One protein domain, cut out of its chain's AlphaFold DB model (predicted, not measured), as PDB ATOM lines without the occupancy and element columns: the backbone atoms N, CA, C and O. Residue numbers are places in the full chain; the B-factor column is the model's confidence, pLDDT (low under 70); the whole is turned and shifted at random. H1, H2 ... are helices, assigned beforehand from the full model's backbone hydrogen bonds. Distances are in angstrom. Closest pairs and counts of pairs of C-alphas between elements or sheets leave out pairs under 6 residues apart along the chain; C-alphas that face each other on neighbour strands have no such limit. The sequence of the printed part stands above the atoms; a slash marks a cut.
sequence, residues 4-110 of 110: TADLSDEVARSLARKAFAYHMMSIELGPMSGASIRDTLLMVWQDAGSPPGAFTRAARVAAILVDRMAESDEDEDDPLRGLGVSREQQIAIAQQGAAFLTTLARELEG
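What this domain is: This is residues 4 to 110 of the 110 residues of an uncharacterized protein of Microbacteriaceae bacterium (UniProt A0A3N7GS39). Two helical hairpins pack crosswise, one over the other: the longest helix, H1, runs slantwise over the side-by-side pair H3 and H4 and packs on both. H2 folds back beside H1, close to H3 and H4 without clearly touching them, and the long link from H3 to H4 loops at one end of that pair. The printed part has 107 residues with four named helices, H1, H2, H3 and H4 along the chain, and no named strand; the class is all helix. The whole is compact, with a radius of gyration of the C-alphas of 14.0 A and spans of 39 by 28 by 20 A.

How they stand to each other: H1, residues 4 to 29, is the hub and touches three helices. With residues 8 to 20 alone it touches H3, residues 54 to 71, which takes part with residues 54 to 62 alone; the closest C-alphas are those of Ala 12 and Ala 58, 4.2 A apart. These two run the same way at a steep tilt of 59 degrees. With residues 16 to 24 alone H1 touches H4, residues 87 to 109, closest at the C-alphas of Ala 19 and Gly 97, 5.2 A apart; they run opposite ways at a steep tilt of 51 degrees. With residues 11 to 22 alone H1 touches H2, residues 34 to 47, closest at the C-alphas of Leu 15 and Leu 41, 6.2 A apart. H1 and H2 form a helical hairpin, opposite ways at a shallow tilt of 26 degrees. H3 and H4 form the other hairpin, opposite ways at a shallow tilt of 20 degrees, and touch with 33 pairs of C-alphas within 8 A, the closest those of Phe 55 and Ala 105, 4.8 A apart. The helix packing is part aligned, part crossed: 2 of these 4 touching pairs are at a shallow tilt. H2 is close to but not clearly touching H3, with the C-alphas of Trp 45 and Ala 54 closest at 7.7 A, and likewise H4, with those of Arg 38 and Leu 104 closest at 7.8 A. In H2, H3 and H4 every O i to N i+4 pair is within hydrogen-bond range; in H1 20 of 22 are.

Where its parts are: H1 has 26 residues and measures 36.2 A from C-alpha 4 at (-34.782, -19.132, 22.033) to C-alpha 29 at (-1.077, -32.304, 22.027). H4, 23 residues, measures 31.9 A and ends with C-alpha 109 at (-29.710, -31.248, 10.224). H3, 18 residues, measures 25.8 A, and H2, 14 residues, 20.1 A.

The domain as a whole: The two C-alphas farthest apart are those of Glu 76 and Gly 110, 40.6 A. The printed part has no cut and ends at Gly 110, the chain's last residue. The link from H1 to H2 is tight, that from H2 to H3 short, and that from H3 to H4 long, 15 residues, 72 to 86, whose C-alphas lie 16 to 23 A from the mean of the C-alphas. The mean pLDDT of the printed part is 85.5; 13 residues are under 70: 4, 28 to 31, 73 to 77, 79, 82 and 110.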
ATOM      1  N   THR A   4     -35.164 -17.922  22.769       67.62
ATOM      2  CA  THR A   4     -34.782 -19.132  22.033       67.62
ATOM      3  C   THR A   4     -33.823 -18.845  20.887       67.62
ATOM      4  O   THR A   4     -32.892 -19.623  20.680       67.62
ATOM      5  N   ALA A   5     -33.997 -17.724  20.181       71.75
ATOM      6  CA  ALA A   5     -33.088 -17.290  19.126       71.75
ATOM      7  C   ALA A   5     -31.723 -16.891  19.707       71.75
ATOM      8  O   ALA A   5     -30.688 -17.335  19.200       71.75
ATOM      9  N   ASP A   6     -31.727 -16.145  20.815       76.06
ATOM     10  CA  ASP A   6     -30.507 -15.708  21.503       76.06
ATOM     11  C   ASP A   6     -29.706 -16.899  22.060       76.06
ATOM     12  O   ASP A   6     -28.494 -16.984  21.837       76.06
ATOM     13  N   LEU A   7     -30.376 -17.870  22.698       74.75
ATOM     14  CA  LEU A   7     -29.736 -19.097  23.191       74.75
ATOM     15  C   LEU A   7     -29.165 -19.936  22.041       74.75
ATOM     16  O   LEU A   7     -28.042 -20.431  22.105       74.75
ATOM     17  N   SER A   8     -29.927 -20.081  20.959       77.00
ATOM     18  CA  SER A   8     -29.491 -20.778  19.750       77.00
ATOM     19  C   SER A   8     -28.205 -20.174  19.165       77.00
ATOM     20  O   SER A   8     -27.312 -20.904  18.723       77.00
ATOM     21  N   ASP A   9     -28.111 -18.847  19.155       89.00
ATOM     22  CA  ASP A   9     -26.943 -18.125  18.664       89.00
ATOM     23  C   ASP A   9     -25.748 -18.264  19.611       89.00
ATOM     24  O   ASP A   9     -24.607 -18.395  19.161       89.00
ATOM     25  N   GLU A  10     -25.982 -18.282  20.924       91.38
ATOM     26  CA  GLU A  10     -24.944 -18.583  21.907       91.38
ATOM     27  C   GLU A  10     -24.385 -20.000  21.727       91.38
ATOM     28  O   GLU A  10     -23.165 -20.179  21.674       91.38
ATOM     29  N   VAL A  11     -25.255 -20.994  21.537       93.31
ATOM     30  CA  VAL A  11     -24.854 -22.383  21.275       93.31
ATOM     31  C   VAL A  11     -24.051 -22.472  19.981       93.31
ATOM     32  O   VAL A  11     -22.974 -23.065  19.974       93.31
ATOM     33  N   ALA A  12     -24.495 -21.817  18.906       94.19
ATOM     34  CA  ALA A  12     -23.759 -21.776  17.645       94.19
ATOM     35  C   ALA A  12     -22.352 -21.165  17.804       94.19
ATOM     36  O   ALA A  12     -21.369 -21.713  17.299       94.19
ATOM     37  N   ARG A  13     -22.223 -20.062  18.555       92.75
ATOM     38  CA  ARG A  13     -20.917 -19.452  18.864       92.75
ATOM     39  C   ARG A  13     -20.049 -20.374  19.722       92.75
ATOM     40  O   ARG A  13     -18.843 -20.457  19.488       92.75
ATOM     41  N   SER A  14     -20.638 -21.066  20.696       93.56
ATOM     42  CA  SER A  14     -19.941 -22.035  21.550       93.56
ATOM     43  C   SER A  14     -19.389 -23.206  20.733       93.56
ATOM     44  O   SER A  14     -18.203 -23.523  20.838       93.56
ATOM     45  N   LEU A  15     -20.207 -23.785  19.849       95.06
ATOM     46  CA  LEU A  15     -19.803 -24.850  18.930       95.06
ATOM     47  C   LEU A  15     -18.664 -24.395  18.006       95.06
ATOM     48  O   LEU A  15     -17.667 -25.105  17.883       95.06
ATOM     49  N   ALA A  16     -18.759 -23.194  17.424       93.31
ATOM     50  CA  ALA A  16     -17.709 -22.629  16.573       93.31
ATOM     51  C   ALA A  16     -16.375 -22.451  17.323       93.31
ATOM     52  O   ALA A  16     -15.328 -22.887  16.844       93.31
ATOM     53  N   ARG A  17     -16.416 -21.871  18.531       91.25
ATOM     54  CA  ARG A  17     -15.226 -21.679  19.381       91.25
ATOM     55  C   ARG A  17     -14.580 -23.004  19.764       91.25
ATOM     56  O   ARG A  17     -13.363 -23.133  19.695       91.25
ATOM     57  N   LYS A  18     -15.387 -23.988  20.162       92.44
ATOM     58  CA  LYS A  18     -14.898 -25.312  20.558       92.44
ATOM     59  C   LYS A  18     -14.304 -26.071  19.379       92.44
ATOM     60  O   LYS A  18     -13.224 -26.626  19.525       92.44
ATOM     61  N   ALA A  19     -14.955 -26.051  18.214       91.94
ATOM     62  CA  ALA A  19     -14.412 -26.665  17.005       91.94
ATOM     63  C   ALA A  19     -13.028 -26.086  16.672       91.94
ATOM     64  O   ALA A  19     -12.073 -26.840  16.507       91.94
ATOM     65  N   PHE A  20     -12.894 -24.757  16.673       89.88
ATOM     66  CA  PHE A  20     -11.604 -24.101  16.471       89.88
ATOM     67  C   PHE A  20     -10.565 -24.515  17.524       89.88
ATOM     68  O   PHE A  20      -9.465 -24.931  17.169       89.88
ATOM     69  N   ALA A  21     -10.925 -24.475  18.811       88.31
ATOM     70  CA  ALA A  21     -10.025 -24.838  19.904       88.31
ATOM     71  C   ALA A  21      -9.535 -26.293  19.814       88.31
ATOM     72  O   ALA A  21      -8.352 -26.541  20.011       88.31
ATOM     73  N   TYR A  22     -10.389 -27.260  19.470       88.44
ATOM     74  CA  TYR A  22      -9.966 -28.663  19.355       88.44
ATOM     75  C   TYR A  22      -9.043 -28.917  18.159       88.44
ATOM     76  O   TYR A  22      -8.079 -29.682  18.268       88.44
ATOM     77  N   HIS A  23      -9.292 -28.252  17.028       86.12
ATOM     78  CA  HIS A  23      -8.369 -28.298  15.895       86.12
ATOM     79  C   HIS A  23      -7.040 -27.596  16.223       86.12
ATOM     80  O   HIS A  23      -5.985 -28.086  15.828       86.12
ATOM     81  N   MET A  24      -7.066 -26.524  17.021       84.75
ATOM     82  CA  MET A  24      -5.854 -25.873  17.524       84.75
ATOM     83  C   MET A  24      -5.080 -26.756  18.505       84.75
ATOM     84  O   MET A  24      -3.877 -26.884  18.354       84.75
ATOM     85  N   MET A  25      -5.736 -27.412  19.466       82.69
ATOM     86  CA  MET A  25      -5.072 -28.302  20.433       82.69
ATOM     87  C   MET A  25      -4.461 -29.541  19.766       82.69
ATOM     88  O   MET A  25      -3.467 -30.070  20.262       82.69
ATOM     89  N   SER A  26      -5.008 -29.975  18.623       76.88
ATOM     90  CA  SER A  26      -4.403 -31.034  17.795       76.88
ATOM     91  C   SER A  26      -3.003 -30.656  17.278       76.88
ATOM     92  O   SER A  26      -2.149 -31.524  17.114       76.88
ATOM     93  N   ILE A  27      -2.790 -29.346  17.108       71.31
ATOM     94  CA  ILE A  27      -1.541 -28.586  17.254       71.31
ATOM     95  C   ILE A  27      -0.446 -29.176  18.150       71.31
ATOM     96  O   ILE A  27       0.570 -29.729  17.735       71.31
ATOM     97  N   GLU A  28      -0.706 -28.977  19.440       68.38
ATOM     98  CA  GLU A  28       0.251 -29.025  20.536       68.38
ATOM     99  C   GLU A  28       0.271 -30.392  21.217       68.38
ATOM    100  O   GLU A  28       1.314 -30.845  21.683       68.38
ATOM    101  N   LEU A  29      -0.885 -31.059  21.278       69.75
ATOM    102  CA  LEU A  29      -1.077 -32.304  22.027       69.75
ATOM    103  C   LEU A  29      -1.075 -33.549  21.128       69.75
ATOM    104  O   LEU A  29      -1.189 -34.671  21.623       69.75
ATOM    105  N   GLY A  30      -0.919 -33.360  19.814       67.25
ATOM    106  CA  GLY A  30      -1.063 -34.400  18.800       67.25
ATOM    107  C   GLY A  30      -2.503 -34.529  18.287       67.25
ATOM    108  O   GLY A  30      -3.438 -34.020  18.903       67.25
ATOM    109  N   PRO A  31      -2.706 -35.200  17.138       68.19
ATOM    110  CA  PRO A  31      -3.980 -35.187  16.430       68.19
ATOM    111  C   PRO A  31      -5.103 -35.787  17.279       68.19
ATOM    112  O   PRO A  31      -5.106 -36.984  17.573       68.19
ATOM    113  N   MET A  32      -6.100 -34.969  17.625       74.31
ATOM    114  CA  MET A  32      -7.363 -35.495  18.124       74.31
ATOM    115  C   MET A  32      -8.099 -36.185  16.976       74.31
ATOM    116  O   MET A  32      -8.143 -35.685  15.849       74.31
ATOM    117  N   SER A  33      -8.705 -37.339  17.254       82.12
ATOM    118  CA  SER A  33      -9.541 -37.987  16.248       82.12
ATOM    119  C   SER A  33     -10.768 -37.116  15.956       82.12
ATOM    120  O   SER A  33     -11.374 -36.558  16.875       82.12
ATOM    121  N   GLY A  34     -11.180 -37.037  14.688       83.19
ATOM    122  CA  GLY A  34     -12.412 -36.332  14.313       83.19
ATOM    123  C   GLY A  34     -13.651 -36.862  15.051       83.19
ATOM    124  O   GLY A  34     -14.574 -36.099  15.318       83.19
ATOM    125  N   ALA A  35     -13.645 -38.138  15.460       87.19
ATOM    126  CA  ALA A  35     -14.692 -38.726  16.295       87.19
ATOM    127  C   ALA A  35     -14.740 -38.093  17.697       87.19
ATOM    128  O   ALA A  35     -15.803 -37.690  18.151       87.19
ATOM    129  N   SER A  36     -13.588 -37.897  18.346       87.94
ATOM    130  CA  SER A  36     -13.519 -37.253  19.666       87.94
ATOM    131  C   SER A  36     -13.999 -35.798  19.631       87.94
ATOM    132  O   SER A  36     -14.688 -35.342  20.548       87.94
ATOM    133  N   ILE A  37     -13.666 -35.069  18.559       89.25
ATOM    134  CA  ILE A  37     -14.145 -33.696  18.344       89.25
ATOM    135  C   ILE A  37     -15.668 -33.706  18.159       89.25
ATOM    136  O   ILE A  37     -16.370 -32.943  18.824       89.25
ATOM    137  N   ARG A  38     -16.189 -34.605  17.314       92.94
ATOM    138  CA  ARG A  38     -17.629 -34.787  17.086       92.94
ATOM    139  C   ARG A  38     -18.378 -35.040  18.387       92.94
ATOM    140  O   ARG A  38     -19.327 -34.315  18.669       92.94
ATOM    141  N   ASP A  39     -17.958 -36.032  19.165       92.75
ATOM    142  CA  ASP A  39     -18.653 -36.441  20.390       92.75
ATOM    143  C   ASP A  39     -18.740 -35.288  21.392       92.75
ATOM    144  O   ASP A  39     -19.778 -35.057  22.013       92.75
ATOM    145  N   THR A  40     -17.675 -34.492  21.482       90.94
ATOM    146  CA  THR A  40     -17.645 -33.333  22.372       90.94
ATOM    147  C   THR A  40     -18.578 -32.214  21.906       90.94
ATOM    148  O   THR A  40     -19.267 -31.602  22.721       90.94
ATOM    149  N   LEU A  41     -18.638 -31.938  20.599       94.12
ATOM    150  CA  LEU A  41     -19.573 -30.948  20.058       94.12
ATOM    151  C   LEU A  41     -21.032 -31.410  20.177       94.12
ATOM    152  O   LEU A  41     -21.906 -30.597  20.471       94.12
ATOM    153  N   LEU A  42     -21.290 -32.707  19.991       95.06
ATOM    154  CA  LEU A  42     -22.612 -33.301  20.186       95.06
ATOM    155  C   LEU A  42     -23.082 -33.170  21.634       95.06
ATOM    156  O   LEU A  42     -24.226 -32.789  21.845       95.06
ATOM    157  N   MET A  43     -22.204 -33.415  22.608       94.38
ATOM    158  CA  MET A  43     -22.520 -33.235  24.028       94.38
ATOM    159  C   MET A  43     -22.945 -31.793  24.326       94.38
ATOM    160  O   MET A  43     -23.996 -31.570  24.909       94.38
ATOM    161  N   VAL A  44     -22.190 -30.805  23.835       93.75
ATOM    162  CA  VAL A  44     -22.514 -29.377  24.021       93.75
ATOM    163  C   VAL A  44     -23.859 -29.011  23.397       93.75
ATOM    164  O   VAL A  44     -24.629 -28.250  23.978       93.75
ATOM    165  N   TRP A  45     -24.142 -29.533  22.205       94.88
ATOM    166  CA  TRP A  45     -25.416 -29.302  21.534       94.88
ATOM    167  C   TRP A  45     -26.586 -29.955  22.285       94.88
ATOM    168  O   TRP A  45     -27.620 -29.314  22.470       94.88
ATOM    169  N   GLN A  46     -26.411 -31.187  22.768       94.94
ATOM    170  CA  GLN A  46     -27.419 -31.933  23.527       94.94
ATOM    171  C   GLN A  46     -27.712 -31.302  24.889       94.94
ATOM    172  O   GLN A  46     -28.880 -31.142  25.240       94.94
ATOM    173  N   ASP A  47     -26.678 -30.878  25.620       94.69
ATOM    174  CA  ASP A  47     -26.815 -30.196  26.913       94.69
ATOM    175  C   ASP A  47     -27.612 -28.888  26.787       94.69
ATOM    176  O   ASP A  47     -28.307 -28.482  27.717       94.69
ATOM    177  N   ALA A  48     -27.567 -28.250  25.613       92.06
ATOM    178  CA  ALA A  48     -28.345 -27.056  25.300       92.06
ATOM    179  C   ALA A  48     -29.781 -27.343  24.813       92.06
ATOM    180  O   ALA A  48     -30.473 -26.429  24.364       92.06
ATOM    181  N   GLY A  49     -30.238 -28.597  24.865       93.50
ATOM    182  CA  GLY A  49     -31.562 -29.001  24.389       93.50
ATOM    183  C   GLY A  49     -31.647 -29.190  22.875       93.50
ATOM    184  O   GLY A  49     -32.740 -29.147  22.313       93.50
ATOM    185  N   SER A  50     -30.508 -29.401  22.211       92.88
ATOM    186  CA  SER A  50     -30.419 -29.696  20.779       92.88
ATOM    187  C   SER A  50     -31.093 -28.648  19.877       92.88
ATOM    188  O   SER A  50     -31.930 -29.002  19.040       92.88
ATOM    189  N   PRO A  51     -30.756 -27.348  20.006       91.75
ATOM    190  CA  PRO A  51     -31.396 -26.304  19.215       91.75
ATOM    191  C   PRO A  51     -31.224 -26.572  17.706       91.75
ATOM    192  O   PRO A  51     -30.100 -26.810  17.248       91.75
ATOM    193  N   PRO A  52     -32.309 -26.523  16.912       90.75
ATOM    194  CA  PRO A  52     -32.260 -26.863  15.494       90.75
ATOM    195  C   PRO A  52     -31.446 -25.840  14.694       90.75
ATOM    196  O   PRO A  52     -31.558 -24.624  14.892       90.75
ATOM    197  N   GLY A  53     -30.624 -26.322  13.761       93.00
ATOM    198  CA  GLY A  53     -29.789 -25.481  12.897       93.00
ATOM    199  C   GLY A  53     -28.553 -24.892  13.589       93.00
ATOM    200  O   GLY A  53     -27.913 -23.995  13.031       93.00
ATOM    201  N   ALA A  54     -28.240 -25.318  14.817       94.50
ATOM    202  CA  ALA A  54     -27.117 -24.789  15.581       94.50
ATOM    203  C   ALA A  54     -25.774 -25.125  14.928       94.50
ATOM    204  O   ALA A  54     -24.890 -24.268  14.916       94.50
ATOM    205  N   PHE A  55     -25.632 -26.306  14.317       95.50
ATOM    206  CA  PHE A  55     -24.420 -26.653  13.573       95.50
ATOM    207  C   PHE A  55     -24.307 -25.838  12.285       95.50
ATOM    208  O   PHE A  55     -23.236 -25.306  11.991       95.50
ATOM    209  N   THR A  56     -25.415 -25.641  11.565       94.94
ATOM    210  CA  THR A  56     -25.451 -24.759  10.390       94.94
ATOM    211  C   THR A  56     -25.037 -23.326  10.741       94.94
ATOM    212  O   THR A  56     -24.233 -22.711  10.034       94.94
ATOM    213  N   ARG A  57     -25.550 -22.769  11.845       95.12
ATOM    214  CA  ARG A  57     -25.160 -21.429  12.314       95.12
ATOM    215  C   ARG A  57     -23.708 -21.396  12.792       95.12
ATOM    216  O   ARG A  57     -22.994 -20.459  12.446       95.12
ATOM    217  N   ALA A  58     -23.245 -22.420  13.507       95.62
ATOM    218  CA  ALA A  58     -21.855 -22.528  13.948       95.62
ATOM    219  C   ALA A  58     -20.881 -22.544  12.761       95.62
ATOM    220  O   ALA A  58     -19.881 -21.829  12.779       95.62
ATOM    221  N   ALA A  59     -21.202 -23.293  11.700       94.31
ATOM    222  CA  ALA A  59     -20.415 -23.324  10.471       94.31
ATOM    223  C   ALA A  59     -20.310 -21.934   9.822       94.31
ATOM    224  O   ALA A  59     -19.223 -21.522   9.422       94.31
ATOM    225  N   ARG A  60     -21.411 -21.168   9.780       93.62
ATOM    226  CA  ARG A  60     -21.405 -19.779   9.280       93.62
ATOM    227  C   ARG A  60     -20.545 -18.859  10.141       93.62
ATOM    228  O   ARG A  60     -19.779 -18.071   9.599       93.62
ATOM    229  N   VAL A  61     -20.647 -18.964  11.467       92.75
ATOM    230  CA  VAL A  61     -19.815 -18.181  12.397       92.75
ATOM    231  C   VAL A  61     -18.331 -18.487  12.184       92.75
ATOM    232  O   VAL A  61     -17.525 -17.562  12.122       92.75
ATOM    233  N   ALA A  62     -17.973 -19.763  12.028       90.50
ATOM    234  CA  ALA A  62     -16.600 -20.177  11.759       90.50
ATOM    235  C   ALA A  62     -16.096 -19.677  10.392       90.50
ATOM    236  O   ALA A  62     -14.963 -19.218  10.302       90.50
ATOM    237  N   ALA A  63     -16.932 -19.691   9.350       89.88
ATOM    238  CA  ALA A  63     -16.576 -19.142   8.040       89.88
ATOM    239  C   ALA A  63     -16.319 -17.624   8.091       89.88
ATOM    240  O   ALA A  63     -15.299 -17.163   7.598       89.88
ATOM    241  N   ILE A  64     -17.173 -16.860   8.783       90.06
ATOM    242  CA  ILE A  64     -16.959 -15.413   8.986       90.06
ATOM    243  C   ILE A  64     -15.638 -15.150   9.719       90.06
ATOM    244  O   ILE A  64     -14.960 -14.164   9.437       90.06
ATOM    245  N   LEU A  65     -15.266 -16.010  10.673       83.94
ATOM    246  CA  LEU A  65     -13.976 -15.906  11.352       83.94
ATOM    247  C   LEU A  65     -12.811 -16.129  10.378       83.94
ATOM    248  O   LEU A  65     -11.865 -15.354  10.417       83.94
ATOM    249  N   VAL A  66     -12.894 -17.129   9.493       85.25
ATOM    250  CA  VAL A  66     -11.883 -17.365   8.443       85.25
ATOM    251  C   VAL A  66     -11.716 -16.131   7.563       85.25
ATOM    252  O   VAL A  66     -10.588 -15.681   7.375       85.25
ATOM    253  N   ASP A  67     -12.820 -15.565   7.073       85.44
ATOM    254  CA  ASP A  67     -12.791 -14.402   6.180       85.44
ATOM    255  C   ASP A  67     -12.153 -13.196   6.880       85.44
ATOM    256  O   ASP A  67     -11.201 -12.606   6.372       85.44
ATOM    257  N   ARG A  68     -12.571 -12.906   8.119       84.12
ATOM    258  CA  ARG A  68     -11.957 -11.847   8.938       84.12
ATOM    259  C   ARG A  68     -10.473 -12.085   9.184       84.12
ATOM    260  O   ARG A  68      -9.698 -11.135   9.227       84.12
ATOM    261  N   MET A  69     -10.072 -13.341   9.372       81.69
ATOM    262  CA  MET A  69      -8.669 -13.670   9.592       81.69
ATOM    263  C   MET A  69      -7.821 -13.486   8.327       81.69
ATOM    264  O   MET A  69      -6.644 -13.143   8.437       81.69
ATOM    265  N   ALA A  70      -8.407 -13.699   7.151       82.75
ATOM    266  CA  ALA A  70      -7.752 -13.508   5.864       82.75
ATOM    267  C   ALA A  70      -7.680 -12.030   5.439       82.75
ATOM    268  O   ALA A  70      -6.736 -11.649   4.756       82.75
ATOM    269  N   GLU A  71      -8.659 -11.211   5.833       81.94
ATOM    270  CA  GLU A  71      -8.728  -9.782   5.491       81.94
ATOM    271  C   GLU A  71      -7.904  -8.871   6.418       81.94
ATOM    272  O   GLU A  71      -7.537  -7.767   6.020       81.94
ATOM    273  N   SER A  72      -7.634  -9.297   7.655       73.31
ATOM    274  CA  SER A  72      -6.915  -8.481   8.639       73.31
ATOM    275  C   SER A  72      -5.406  -8.720   8.566       73.31
ATOM    276  O   SER A  72      -4.934  -9.814   8.899       73.31
ATOM    277  N   ASP A  73      -4.664  -7.676   8.190       62.66
ATOM    278  CA  ASP A  73      -3.208  -7.607   8.314       62.66
ATOM    279  C   ASP A  73      -2.839  -7.397   9.792       62.66
ATOM    280  O   ASP A  73      -3.033  -6.324  10.348       62.66
ATOM    281  N   GLU A  74      -2.336  -8.464  10.413       60.06
ATOM    282  CA  GLU A  74      -1.526  -8.473  11.640       60.06
ATOM    283  C   GLU A  74      -2.054  -7.686  12.858       60.06
ATOM    284  O   GLU A  74      -1.702  -6.532  13.084       60.06
ATOM    285  N   ASP A  75      -2.776  -8.371  13.749       63.00
ATOM    286  CA  ASP A  75      -2.925  -7.889  15.124       63.00
ATOM    287  C   ASP A  75      -1.601  -8.128  15.882       63.00
ATOM    288  O   ASP A  75      -1.210  -9.276  16.121       63.00
ATOM    289  N   GLU A  76      -0.896  -7.052  16.261       57.62
ATOM    290  CA  GLU A  76       0.312  -7.103  17.115       57.62
ATOM    291  C   GLU A  76       0.048  -7.798  18.467       57.62
ATOM    292  O   GLU A  76       0.966  -8.361  19.061       57.62
ATOM    293  N   ASP A  77      -1.217  -7.839  18.897       64.38
ATOM    294  CA  ASP A  77      -1.688  -8.470  20.133       64.38
ATOM    295  C   ASP A  77      -2.290  -9.873  19.925       64.38
ATOM    296  O   ASP A  77      -3.045 -10.351  20.773       64.38
ATOM    297  N   ASP A  78      -1.997 -10.558  18.813       71.69
ATOM    298  CA  ASP A  78      -2.465 -11.932  18.607       71.69
ATOM    299  C   ASP A  78      -1.793 -12.899  19.611       71.69
ATOM    300  O   ASP A  78      -0.609 -13.234  19.464       71.69
ATOM    301  N   PRO A  79      -2.529 -13.418  20.616       66.88
ATOM    302  CA  PRO A  79      -1.948 -14.278  21.643       66.88
ATOM    303  C   PRO A  79      -1.416 -15.598  21.068       66.88
ATOM    304  O   PRO A  79      -0.547 -16.225  21.676       66.88
ATOM    305  N   LEU A  80      -1.891 -16.020  19.891       73.06
ATOM    306  CA  LEU A  80      -1.455 -17.252  19.235       73.06
ATOM    307  C   LEU A  80      -0.095 -17.091  18.546       73.06
ATOM    308  O   LEU A  80       0.660 -18.063  18.456       73.06
ATOM    309  N   ARG A  81       0.280 -15.868  18.139       72.38
ATOM    310  CA  ARG A  81       1.641 -15.585  17.653       72.38
ATOM    311  C   ARG A  81       2.680 -15.807  18.749       72.38
ATOM    312  O   ARG A  81       3.735 -16.376  18.473       72.38
ATOM    313  N   GLY A  82       2.367 -15.438  19.994       67.56
ATOM    314  CA  GLY A  82       3.224 -15.693  21.160       67.56
ATOM    315  C   GLY A  82       3.467 -17.183  21.444       67.56
ATOM    316  O   GLY A  82       4.469 -17.534  22.062       67.56
ATOM    317  N   LEU A  83       2.589 -18.057  20.942       73.12
ATOM    318  CA  LEU A  83       2.701 -19.518  21.018       73.12
ATOM    319  C   LEU A  83       3.391 -20.133  19.784       73.12
ATOM    320  O   LEU A  83       3.498 -21.351  19.674       73.12
ATOM    321  N   GLY A  84       3.874 -19.307  18.850       77.81
ATOM    322  CA  GLY A  84       4.536 -19.760  17.625       77.81
ATOM    323  C   GLY A  84       3.583 -20.238  16.525       77.81
ATOM    324  O   GLY A  84       4.046 -20.821  15.546       77.81
ATOM    325  N   VAL A  85       2.273 -19.990  16.652       82.38
ATOM    326  CA  VAL A  85       1.284 -20.358  15.630       82.38
ATOM    327  C   VAL A  85       1.211 -19.255  14.576       82.38
ATOM    328  O   VAL A  85       0.789 -18.128  14.854       82.38
ATOM    329  N   SER A  86       1.611 -19.576  13.344       86.56
ATOM    330  CA  SER A  86       1.571 -18.619  12.239       86.56
ATOM    331  C   SER A  86       0.133 -18.262  11.860       86.56
ATOM    332  O   SER A  86      -0.800 -19.042  12.059       86.56
ATOM    333  N   ARG A  87      -0.066 -17.090  11.250       83.75
ATOM    334  CA  ARG A  87      -1.395 -16.673  10.786       83.75
ATOM    335  C   ARG A  87      -1.985 -17.654   9.772       83.75
ATOM    336  O   ARG A  87      -3.156 -18.003   9.866       83.75
ATOM    337  N   GLU A  88      -1.162 -18.147   8.851       87.44
ATOM    338  CA  GLU A  88      -1.564 -19.177   7.890       87.44
ATOM    339  C   GLU A  88      -2.035 -20.457   8.589       87.44
ATOM    340  O   GLU A  88      -3.051 -21.031   8.202       87.44
ATOM    341  N   GLN A  89      -1.348 -20.880   9.658       87.38
ATOM    342  CA  GLN A  89      -1.776 -22.024  10.462       87.38
ATOM    343  C   GLN A  89      -3.119 -21.754  11.139       87.38
ATOM    344  O   GLN A  89      -4.001 -22.605  11.088       87.38
ATOM    345  N   GLN A  90      -3.317 -20.569  11.718       86.50
ATOM    346  CA  GLN A  90      -4.597 -20.212  12.332       86.50
ATOM    347  C   GLN A  90      -5.748 -20.206  11.317       86.50
ATOM    348  O   GLN A  90      -6.815 -20.747  11.602       86.50
ATOM    349  N   ILE A  91      -5.526 -19.653  10.118       89.25
ATOM    350  CA  ILE A  91      -6.504 -19.664   9.020       89.25
ATOM    351  C   ILE A  91      -6.815 -21.107   8.607       89.25
ATOM    352  O   ILE A  91      -7.986 -21.469   8.497       89.25
ATOM    353  N   ALA A  92      -5.797 -21.954   8.442       90.12
ATOM    354  CA  ALA A  92      -5.988 -23.359   8.091       90.12
ATOM    355  C   ALA A  92      -6.789 -24.122   9.166       90.12
ATOM    356  O   ALA A  92      -7.685 -24.898   8.835       90.12
ATOM    357  N   ILE A  93      -6.526 -23.872  10.451       89.19
ATOM    358  CA  ILE A  93      -7.281 -24.447  11.578       89.19
ATOM    359  C   ILE A  93      -8.736 -23.970  11.555       89.19
ATOM    360  O   ILE A  93      -9.656 -24.775  11.702       89.19
ATOM    361  N   ALA A  94      -8.966 -22.672  11.345       89.62
ATOM    362  CA  ALA A  94     -10.308 -22.108  11.249       89.62
ATOM    363  C   ALA A  94     -11.088 -22.701  10.065       89.62
ATOM    364  O   ALA A  94     -12.252 -23.073  10.222       89.62
ATOM    365  N   GLN A  95     -10.433 -22.892   8.916       91.81
ATOM    366  CA  GLN A  95     -11.007 -23.569   7.752       91.81
ATOM    367  C   GLN A  95     -11.359 -25.029   8.051       91.81
ATOM    368  O   GLN A  95     -12.453 -25.475   7.701       91.81
ATOM    369  N   GLN A  96     -10.478 -25.768   8.732       91.50
ATOM    370  CA  GLN A  96     -10.755 -27.143   9.156       91.50
ATOM    371  C   GLN A  96     -11.966 -27.208  10.091       91.50
ATOM    372  O   GLN A  96     -12.870 -28.010   9.856       91.50
ATOM    373  N   GLY A  97     -12.032 -26.329  11.096       91.69
ATOM    374  CA  GLY A  97     -13.172 -26.243  12.010       91.69
ATOM    375  C   GLY A  97     -14.483 -25.907  11.290       91.69
ATOM    376  O   GLY A  97     -15.503 -26.553  11.529       91.69
ATOM    377  N   ALA A  98     -14.462 -24.948  10.359       92.81
ATOM    378  CA  ALA A  98     -15.631 -24.576   9.561       92.81
ATOM    379  C   ALA A  98     -16.110 -25.723   8.651       92.81
ATOM    380  O   ALA A  98     -17.311 -26.008   8.579       92.81
ATOM    381  N   ALA A  99     -15.182 -26.417   7.985       93.75
ATOM    382  CA  ALA A  99     -15.490 -27.575   7.150       93.75
ATOM    383  C   ALA A  99     -16.063 -28.732   7.980       93.75
ATOM    384  O   ALA A  99     -17.063 -29.336   7.592       93.75
ATOM    385  N   PHE A 100     -15.482 -28.998   9.151       93.81
ATOM    386  CA  PHE A 100     -15.957 -30.025  10.073       93.81
ATOM    387  C   PHE A 100     -17.392 -29.755  10.542       93.81
ATOM    388  O   PHE A 100     -18.252 -30.631  10.443       93.81
ATOM    389  N   LEU A 101     -17.685 -28.522  10.969       94.94
ATOM    390  CA  LEU A 101     -19.037 -28.105  11.357       94.94
ATOM    391  C   LEU A 101     -20.028 -28.185  10.193       94.94
ATOM    392  O   LEU A 101     -21.171 -28.581  10.395       94.94
ATOM    393  N   THR A 102     -19.595 -27.853   8.973       95.56
ATOM    394  CA  THR A 102     -20.428 -27.980   7.767       95.56
ATOM    395  C   THR A 102     -20.804 -29.436   7.498       95.56
ATOM    396  O   THR A 102     -21.950 -29.726   7.161       95.56
ATOM    397  N   THR A 103     -19.855 -30.360   7.657       94.94
ATOM    398  CA  THR A 103     -20.114 -31.799   7.528       94.94
ATOM    399  C   THR A 103     -21.091 -32.277   8.597       94.94
ATOM    400  O   THR A 103     -22.094 -32.893   8.253       94.94
ATOM    401  N   LEU A 104     -20.874 -31.917   9.867       93.06
ATOM    402  CA  LEU A 104     -21.799 -32.274  10.950       93.06
ATOM    403  C   LEU A 104     -23.204 -31.703  10.737       93.06
ATOM    404  O   LEU A 104     -24.182 -32.413  10.949       93.06
ATOM    405  N   ALA A 105     -23.321 -30.457  10.273       93.81
ATOM    406  CA  ALA A 105     -24.609 -29.852   9.953       93.81
ATOM    407  C   ALA A 105     -25.369 -30.667   8.895       93.81
ATOM    408  O   ALA A 105     -26.546 -30.954   9.069       93.81
ATOM    409  N   ARG A 106     -24.689 -31.107   7.828       93.31
ATOM    410  CA  ARG A 106     -25.304 -31.945   6.782       93.31
ATOM    411  C   ARG A 106     -25.726 -33.319   7.289       93.31
ATOM    412  O   ARG A 106     -26.715 -33.853   6.811       93.31
ATOM    413  N   GLU A 107     -24.971 -33.902   8.212       92.44
ATOM    414  CA  GLU A 107     -25.280 -35.223   8.765       92.44
ATOM    415  C   GLU A 107     -26.434 -35.203   9.774       92.44
ATOM    416  O   GLU A 107     -27.157 -36.190   9.886       92.44
ATOM    417  N   LEU A 108     -26.570 -34.118  10.541       88.75
ATOM    418  CA  LEU A 108     -27.483 -34.041  11.688       88.75
ATOM    419  C   LEU A 108     -28.740 -33.204  11.419       88.75
ATOM    420  O   LEU A 108     -29.750 -33.399  12.090       88.75
ATOM    421  N   GLU A 109     -28.667 -32.253  10.487       84.12
ATOM    422  CA  GLU A 109     -29.710 -31.248  10.224       84.12
ATOM    423  C   GLU A 109     -30.173 -31.237   8.753       84.12
ATOM    424  O   GLU A 109     -31.061 -30.452   8.408       84.12
ATOM    425  N   GLY A 110     -29.542 -32.049   7.895       66.62
ATOM    426  CA  GLY A 110     -29.834 -32.180   6.463       66.62
ATOM    427  C   GLY A 110     -30.995 -33.110   6.135       66.62
ATOM    428  O   GLY A 110     -31.312 -34.001   6.952       66.62
TER     429      GLY A 110